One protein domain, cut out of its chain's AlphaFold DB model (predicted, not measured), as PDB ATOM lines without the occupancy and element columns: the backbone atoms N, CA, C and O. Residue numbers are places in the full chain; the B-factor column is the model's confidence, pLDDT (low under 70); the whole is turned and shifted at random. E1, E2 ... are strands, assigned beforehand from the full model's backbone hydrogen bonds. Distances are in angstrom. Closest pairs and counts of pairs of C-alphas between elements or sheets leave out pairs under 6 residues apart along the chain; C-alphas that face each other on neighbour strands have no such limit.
ATOM      1  N   ASN A   2     -14.829  13.784  46.556       57.72
ATOM      2  CA  ASN A   2     -13.402  13.457  46.536       57.72
ATOM      3  C   ASN A   2     -13.304  11.924  46.563       57.72
ATOM      4  O   ASN A   2     -13.893  11.309  47.449       57.72
ATOM      5  N   GLY A   3     -12.623  11.311  45.594       70.69
ATOM      6  CA  GLY A   3     -12.469   9.854  45.503       70.69
ATOM      7  C   GLY A   3     -12.268   9.369  44.066       70.69
ATOM      8  O   GLY A   3     -12.179  10.176  43.143       70.69
ATOM      9  N   PHE A   4     -12.219   8.048  43.864       76.25
ATOM     10  CA  PHE A   4     -11.996   7.444  42.539       76.25
ATOM     11  C   PHE A   4     -13.049   7.861  41.493       76.25
ATOM     12  O   PHE A   4     -12.722   7.990  40.322       76.25
ATOM     13  N   GLN A   5     -14.283   8.153  41.926       81.19
ATOM     14  CA  GLN A   5     -15.406   8.563  41.067       81.19
ATOM     15  C   GLN A   5     -15.224   9.934  40.393       81.19
ATOM     16  O   GLN A   5     -15.955  10.260  39.465       81.19
ATOM     17  N   SER A   6     -14.282  10.751  40.869       87.00
ATOM     18  CA  SER A   6     -13.912  12.036  40.260       87.00
ATOM     19  C   SER A   6     -12.472  12.034  39.733       87.00
ATOM     20  O   SER A   6     -11.913  13.097  39.469       87.00
ATOM     21  N   GLY A   7     -11.839  10.859  39.682       88.62
ATOM     22  CA  GLY A   7     -10.487  10.673  39.169       88.62
ATOM     23  C   GLY A   7     -10.454  10.504  37.651       88.62
ATOM     24  O   GLY A   7     -11.482  10.516  36.977       88.62
ATOM     25  N   LEU A   8      -9.248  10.335  37.110       91.44
ATOM     26  CA  LEU A   8      -9.057   9.936  35.720       91.44
ATOM     27  C   LEU A   8      -9.311   8.428  35.588       91.44
ATOM     28  O   LEU A   8      -8.608   7.636  36.213       91.44
ATOM     29  N   GLU A   9     -10.275   8.046  34.755       92.81
ATOM     30  CA  GLU A   9     -10.563   6.654  34.403       92.81
ATOM     31  C   GLU A   9     -10.122   6.389  32.960       92.81
ATOM     32  O   GLU A   9     -10.435   7.160  32.051       92.81
ATOM     33  N   LEU A  10      -9.360   5.314  32.753       93.06
ATOM     34  CA  LEU A  10      -8.828   4.923  31.449       93.06
ATOM     35  C   LEU A  10      -9.100   3.437  31.219       93.06
ATOM     36  O   LEU A  10      -8.772   2.611  32.067       93.06
ATOM     37  N   VAL A  11      -9.625   3.100  30.042       94.06
ATOM     38  CA  VAL A  11      -9.729   1.718  29.557       94.06
ATOM     39  C   VAL A  11      -8.756   1.562  28.397       94.06
ATOM     40  O   VAL A  11      -8.865   2.263  27.392       94.06
ATOM     41  N   ILE A  12      -7.779   0.669  28.549       93.75
ATOM     42  CA  ILE A  12      -6.687   0.493  27.587       93.75
ATOM     43  C   ILE A  12      -6.811  -0.880  26.943       93.75
ATOM     44  O   ILE A  12      -6.746  -1.905  27.619       93.75
ATOM     45  N   ASN A  13      -6.965  -0.894  25.621       91.56
ATOM     46  CA  ASN A  13      -6.985  -2.116  24.830       91.56
ATOM     47  C   ASN A  13      -5.561  -2.455  24.363       91.56
ATOM     48  O   ASN A  13      -5.043  -1.826  23.442       91.56
ATOM     49  N   ASN A  14      -4.918  -3.420  25.021       89.94
ATOM     50  CA  ASN A  14      -3.571  -3.863  24.667       89.94
ATOM     51  C   ASN A  14      -3.628  -4.927  23.562       89.94
ATOM     52  O   ASN A  14      -4.381  -5.889  23.680       89.94
ATOM     53  N   ASN A  15      -2.780  -4.799  22.536       90.88
ATOM     54  CA  ASN A  15      -2.558  -5.836  21.526       90.88
ATOM     55  C   ASN A  15      -1.124  -6.394  21.642       90.88
ATOM     56  O   ASN A  15      -0.217  -5.848  21.014       90.88
ATOM     57  N   PRO A  16      -0.889  -7.469  22.419       87.38
ATOM     58  CA  PRO A  16       0.455  -8.018  22.626       87.38
ATOM     59  C   PRO A  16       1.143  -8.502  21.343       87.38
ATOM     60  O   PRO A  16       2.366  -8.565  21.298       87.38
ATOM     61  N   ALA A  17       0.379  -8.834  20.294       88.75
ATOM     62  CA  ALA A  17       0.935  -9.268  19.013       88.75
ATOM     63  C   ALA A  17       1.634  -8.131  18.237       88.75
ATOM     64  O   ALA A  17       2.396  -8.408  17.317       88.75
ATOM     65  N   ASP A  18       1.388  -6.873  18.613       86.38
ATOM     66  CA  ASP A  18       1.970  -5.662  18.012       86.38
ATOM     67  C   ASP A  18       3.171  -5.123  18.822       86.38
ATOM     68  O   ASP A  18       3.646  -4.006  18.628       86.38
ATOM     69  N   TYR A  19       3.668  -5.890  19.799       85.81
ATOM     70  CA  TYR A  19       4.775  -5.461  20.653       85.81
ATOM     71  C   TYR A  19       6.105  -5.800  19.971       85.81
ATOM     72  O   TYR A  19       6.565  -6.937  20.023       85.81
ATOM     73  N   PHE A  20       6.742  -4.809  19.345       74.62
ATOM     74  CA  PHE A  20       7.963  -5.039  18.558       74.62
ATOM     75  C   PHE A  20       9.281  -4.705  19.282       74.62
ATOM     76  O   PHE A  20      10.316  -5.257  18.917       74.62
ATOM     77  N   ALA A  21       9.276  -3.835  20.304       71.19
ATOM     78  CA  ALA A  21      10.497  -3.418  21.014       71.19
ATOM     79  C   ALA A  21      10.211  -2.743  22.373       71.19
ATOM     80  O   ALA A  21      10.513  -1.567  22.577       71.19
ATOM     81  N   SER A  22       9.604  -3.466  23.315       70.50
ATOM     82  CA  SER A  22       9.362  -2.923  24.657       70.50
ATOM     83  C   SER A  22      10.670  -2.795  25.447       70.50
ATOM     84  O   SER A  22      11.355  -3.788  25.678       70.50
ATOM     85  N   GLU A  23      10.995  -1.586  25.924       71.56
ATOM     86  CA  GLU A  23      12.153  -1.347  26.810       71.56
ATOM     87  C   GLU A  23      12.069  -2.138  28.124       71.56
ATOM     88  O   GLU A  23      13.080  -2.421  28.762       71.56
ATOM     89  N   ILE A  24      10.845  -2.470  28.539       78.44
ATOM     90  CA  ILE A  24      10.556  -3.228  29.749       78.44
ATOM     91  C   ILE A  24       9.859  -4.525  29.326       78.44
ATOM     92  O   ILE A  24       8.858  -4.446  28.605       78.44
ATOM     93  N   PRO A  25      10.344  -5.707  29.754       81.00
ATOM     94  CA  PRO A  25       9.752  -6.995  29.402       81.00
ATOM     95  C   PRO A  25       8.460  -7.230  30.200       81.00
ATOM     96  O   PRO A  25       8.399  -8.064  31.098       81.00
ATOM     97  N   SER A  26       7.424  -6.452  29.896       84.25
ATOM     98  CA  SER A  26       6.111  -6.500  30.538       84.25
ATOM     99  C   SER A  26       5.003  -6.353  29.504       84.25
ATOM    100  O   SER A  26       5.151  -5.593  28.545       84.25
ATOM    101  N   VAL A  27       3.872  -7.021  29.734       88.38
ATOM    102  CA  VAL A  27       2.672  -6.894  28.900       88.38
ATOM    103  C   VAL A  27       1.608  -6.114  29.664       88.38
ATOM    104  O   VAL A  27       1.099  -6.580  30.683       88.38
ATOM    105  N   GLY A  28       1.288  -4.912  29.184       90.38
ATOM    106  CA  GLY A  28       0.393  -3.991  29.873       90.38
ATOM    107  C   GLY A  28       0.724  -2.530  29.574       90.38
ATOM    108  O   GLY A  28       1.205  -2.205  28.493       90.38
ATOM    109  N   VAL A  29       0.481  -1.643  30.539       91.19
ATOM    110  CA  VAL A  29       0.690  -0.195  30.388       91.19
ATOM    111  C   VAL A  29       1.738   0.336  31.364       91.19
ATOM    112  O   VAL A  29       1.735   0.004  32.549       91.19
ATOM    113  N   LYS A  30       2.610   1.220  30.869       90.44
ATOM    114  CA  LYS A  30       3.528   2.034  31.674       90.44
ATOM    115  C   LYS A  30       2.902   3.407  31.928       90.44
ATOM    116  O   LYS A  30       2.703   4.181  30.995       90.44
ATOM    117  N   VAL A  31       2.622   3.724  33.188       91.69
ATOM    118  CA  VAL A  31       2.042   4.997  33.631       91.69
ATOM    119  C   VAL A  31       3.114   5.848  34.305       91.69
ATOM    120  O   VAL A  31       3.819   5.392  35.206       91.69
ATOM    121  N   LEU A  32       3.228   7.105  33.876       91.94
ATOM    122  CA  LEU A  32       4.148   8.102  34.427       91.94
ATOM    123  C   LEU A  32       3.323   9.237  35.036       91.94
ATOM    124  O   LEU A  32       2.513   9.851  34.343       91.94
ATOM    125  N   ILE A  33       3.543   9.540  36.316       91.56
ATOM    126  CA  ILE A  33       2.910  10.680  36.989       91.56
ATOM    127  C   ILE A  33       3.969  11.745  37.231       91.56
ATOM    128  O   ILE A  33       5.007  11.490  37.842       91.56
ATOM    129  N   HIS A  34       3.706  12.963  36.768       89.81
ATOM    130  CA  HIS A  34       4.611  14.083  36.978       89.81
ATOM    131  C   HIS A  34       3.880  15.424  37.012       89.81
ATOM    132  O   HIS A  34       2.722  15.556  36.622       89.81
ATOM    133  N   HIS A  35       4.595  16.445  37.479       87.94
ATOM    134  CA  HIS A  35       4.125  17.824  37.453       87.94
ATOM    135  C   HIS A  35       3.948  18.310  35.995       87.94
ATOM    136  O   HIS A  35       4.860  18.089  35.194       87.94
ATOM    137  N   PRO A  36       2.874  19.048  35.644       86.75
ATOM    138  CA  PRO A  36       2.570  19.434  34.254       86.75
ATOM    139  C   PRO A  36       3.657  20.281  33.572       86.75
ATOM    140  O   PRO A  36       3.858  20.188  32.369       86.75
ATOM    141  N   TYR A  37       4.398  21.093  34.333       84.12
ATOM    142  CA  TYR A  37       5.527  21.890  33.814       84.12
ATOM    143  C   TYR A  37       6.894  21.184  33.851       84.12
ATOM    144  O   TYR A  37       7.920  21.829  33.635       84.12
ATOM    145  N   LYS A  38       6.941  19.887  34.172       81.25
ATOM    146  CA  LYS A  38       8.161  19.079  34.106       81.25
ATOM    147  C   LYS A  38       8.048  18.151  32.904       81.25
ATOM    148  O   LYS A  38       7.070  17.422  32.797       81.25
ATOM    149  N   PHE A  39       9.050  18.168  32.033       82.19
ATOM    150  CA  PHE A  39       9.113  17.226  30.922       82.19
ATOM    151  C   PHE A  39       9.223  15.782  31.438       82.19
ATOM    152  O   PHE A  39      10.026  15.538  32.352       82.19
ATOM    153  N   PRO A  40       8.442  14.836  30.888       82.56
ATOM    154  CA  PRO A  40       8.563  13.437  31.240       82.56
ATOM    155  C   PRO A  40       9.770  12.806  30.559       82.56
ATOM    156  O   PRO A  40       9.717  12.409  29.402       82.56
ATOM    157  N   ASP A  41      10.867  12.700  31.297       77.81
ATOM    158  CA  ASP A  41      12.047  11.966  30.853       77.81
ATOM    159  C   ASP A  41      12.218  10.637  31.596       77.81
ATOM    160  O   ASP A  41      11.505  10.327  32.552       77.81
ATOM    161  N   LEU A  42      13.233   9.880  31.175       74.94
ATOM    162  CA  LEU A  42      13.552   8.540  31.670       74.94
ATOM    163  C   LEU A  42      13.891   8.464  33.170       74.94
ATOM    164  O   LEU A  42      13.956   7.370  33.714       74.94
ATOM    165  N   SER A  43      14.115   9.591  33.857       77.81
ATOM    166  CA  SER A  43      14.336   9.601  35.311       77.81
ATOM    167  C   SER A  43      13.047   9.606  36.131       77.81
ATOM    168  O   SER A  43      13.108   9.560  37.361       77.81
ATOM    169  N   LEU A  44      11.882   9.720  35.487       83.81
ATOM    170  CA  LEU A  44      10.612   9.630  36.190       83.81
ATOM    171  C   LEU A  44      10.331   8.191  36.640       83.81
ATOM    172  O   LEU A  44      10.470   7.266  35.837       83.81
ATOM    173  N   PRO A  45       9.861   7.998  37.885       86.06
ATOM    174  CA  PRO A  45       9.307   6.723  38.306       86.06
ATOM    175  C   PRO A  45       8.142   6.322  37.403       86.06
ATOM    176  O   PRO A  45       7.272   7.139  37.087       86.06
ATOM    177  N   SER A  46       8.126   5.055  37.009       90.06
ATOM    178  CA  SER A  46       7.045   4.472  36.225       90.06
ATOM    179  C   SER A  46       6.319   3.397  37.015       90.06
ATOM    180  O   SER A  46       6.958   2.543  37.627       90.06
ATOM    181  N   HIS A  47       4.996   3.406  36.923       91.44
ATOM    182  CA  HIS A  47       4.133   2.332  37.394       91.44
ATOM    183  C   HIS A  47       3.775   1.443  36.211       91.44
ATOM    184  O   HIS A  47       3.452   1.950  35.139       91.44
ATOM    185  N   ILE A  48       3.851   0.131  36.388       91.69
ATOM    186  CA  ILE A  48       3.512  -0.830  35.341       91.69
ATOM    187  C   ILE A  48       2.293  -1.593  35.816       91.69
ATOM    188  O   ILE A  48       2.291  -2.127  36.922       91.69
ATOM    189  N   PHE A  49       1.268  -1.620  34.976       93.44
ATOM    190  CA  PHE A  49       0.044  -2.359  35.225       93.44
ATOM    191  C   PHE A  49      -0.111  -3.434  34.165       93.44
ATOM    192  O   PHE A  49       0.012  -3.147  32.974       93.44
ATOM    193  N   GLU A  50      -0.369  -4.660  34.603       91.56
ATOM    194  CA  GLU A  50      -0.556  -5.804  33.717       91.56
ATOM    195  C   GLU A  50      -1.835  -5.661  32.887       91.56
ATOM    196  O   GLU A  50      -2.812  -5.026  33.298       91.56
ATOM    197  N   MET A  51      -1.856  -6.265  31.701       91.31
ATOM    198  CA  MET A  51      -3.082  -6.322  30.905       91.31
ATOM    199  C   MET A  51      -4.194  -7.103  31.630       91.31
ATOM    200  O   MET A  51      -3.919  -7.972  32.450       91.31
ATOM    201  N   ASN A  52      -5.457  -6.830  31.287       90.75
ATOM    202  CA  ASN A  52      -6.641  -7.497  31.857       90.75
ATOM    203  C   ASN A  52      -6.804  -7.342  33.379       90.75
ATOM    204  O   ASN A  52      -7.443  -8.174  34.022       90.75
ATOM    205  N   THR A  53      -6.253  -6.276  33.957       93.56
ATOM    206  CA  THR A  53      -6.396  -5.971  35.383       93.56
ATOM    207  C   THR A  53      -7.030  -4.598  35.595       93.56
ATOM    208  O   THR A  53      -6.815  -3.665  34.819       93.56
ATOM    209  N   ASN A  54      -7.809  -4.474  36.670       93.31
ATOM    210  CA  ASN A  54      -8.366  -3.201  37.119       93.31
ATOM    211  C   ASN A  54      -7.474  -2.649  38.230       93.31
ATOM    212  O   ASN A  54      -7.424  -3.215  39.321       93.31
ATOM    213  N   ASN A  55      -6.781  -1.545  37.953       92.81
ATOM    214  CA  ASN A  55      -5.825  -0.952  38.883       92.81
ATOM    215  C   ASN A  55      -6.305   0.414  39.353       92.81
ATOM    216  O   ASN A  55      -6.691   1.256  38.544       92.81
ATOM    217  N   LEU A  56      -6.223   0.647  40.661       92.62
ATOM    218  CA  LEU A  56      -6.486   1.947  41.263       92.62
ATOM    219  C   LEU A  56      -5.168   2.560  41.740       92.62
ATOM    220  O   LEU A  56      -4.505   2.011  42.617       92.62
ATOM    221  N   LEU A  57      -4.812   3.720  41.187       92.00
ATOM    222  CA  LEU A  57      -3.604   4.451  41.563       92.00
ATOM    223  C   LEU A  57      -3.966   5.697  42.378       92.00
ATOM    224  O   LEU A  57      -4.434   6.698  41.839       92.00
ATOM    225  N   GLY A  58      -3.747   5.627  43.692       91.56
ATOM    226  CA  GLY A  58      -3.893   6.771  44.590       91.56
ATOM    227  C   GLY A  58      -2.698   7.718  44.483       91.56
ATOM    228  O   GLY A  58      -1.552   7.284  44.564       91.56
ATOM    229  N   ILE A  59      -2.960   9.018  44.332       89.94
ATOM    230  CA  ILE A  59      -1.922  10.052  44.245       89.94
ATOM    231  C   ILE A  59      -1.977  10.909  45.507       89.94
ATOM    232  O   ILE A  59      -2.997  11.537  45.782       89.94
ATOM    233  N   ASN A  60      -0.869  10.967  46.247       90.75
ATOM    234  CA  ASN A  60      -0.704  11.860  47.392       90.75
ATOM    235  C   ASN A  60       0.382  12.910  47.085       90.75
ATOM    236  O   ASN A  60       1.568  12.593  47.193       90.75
ATOM    237  N   PRO A  61       0.019  14.127  46.635       90.38
ATOM    238  CA  PRO A  61       0.997  15.145  46.274       90.38
ATOM    239  C   PRO A  61       1.583  15.829  47.515       90.38
ATOM    240  O   PRO A  61       0.854  16.278  48.396       90.38
ATOM    241  N   GLU A  62       2.902  15.996  47.531       91.88
ATOM    242  CA  GLU A  62       3.600  16.840  48.499       91.88
ATOM    243  C   GLU A  62       4.039  18.143  47.821       91.88
ATOM    244  O   GLU A  62       4.580  18.135  46.712       91.88
ATOM    245  N   MET A  63       3.801  19.281  48.479       90.75
ATOM    246  CA  MET A  63       4.176  20.593  47.960       90.75
ATOM    247  C   MET A  63       4.940  21.388  49.010       90.75
ATOM    248  O   MET A  63       4.439  21.655  50.099       90.75
ATOM    249  N   ILE A  64       6.137  21.832  48.634       89.62
ATOM    250  CA  ILE A  64       6.959  22.735  49.433       89.62
ATOM    251  C   ILE A  64       6.959  24.098  48.748       89.62
ATOM    252  O   ILE A  64       7.344  24.224  47.583       89.62
TER     253      ILE A  64
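What this domain is: This is residues 2 to 64 of the 156 residues of an uncharacterized protein of Dendroctonus ponderosae (UniProt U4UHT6). This is a loosely wound chain with little regular structure: one small hairpin of two strands, E1 and E2, with a long lead, residues 2 to 27, sweeping past it and a tail, residues 51 to 64, running away from it. The printed part has 63 residues, no named helix and 10 residues in the antiparallel strands, class all strand. It is loose, with a radius of gyration of the C-alphas of 14.0 A, and only just flat, spanning 43 by 29 by 15 A.

Where its parts are: Start at C-alpha 2 at (-13.402, 13.457, 46.536). At C-alpha 28, (0.393, -3.991, 29.873), E1 begins, residues 28 to 32, 13.5 A long. E2 is residues 46 to 50, 13.0 A long, ending at (-0.556, -5.804, 33.717).

How they stand to each other: E1 and E2 form a hairpin, antiparallel at 159 degrees between directions. Look at C-alphas 28 and 50, which face each other at 4.4 A. N 31 and O 47 are within hydrogen-bond range at 2.8 A.

The domain as a whole: The C-alphas farthest apart, Ala 17 and Ile 64, are 44.6 A apart. The printed part has no cut. The link E1 to E2, 13 residues, is long. Only residue 2 has pLDDT under 70.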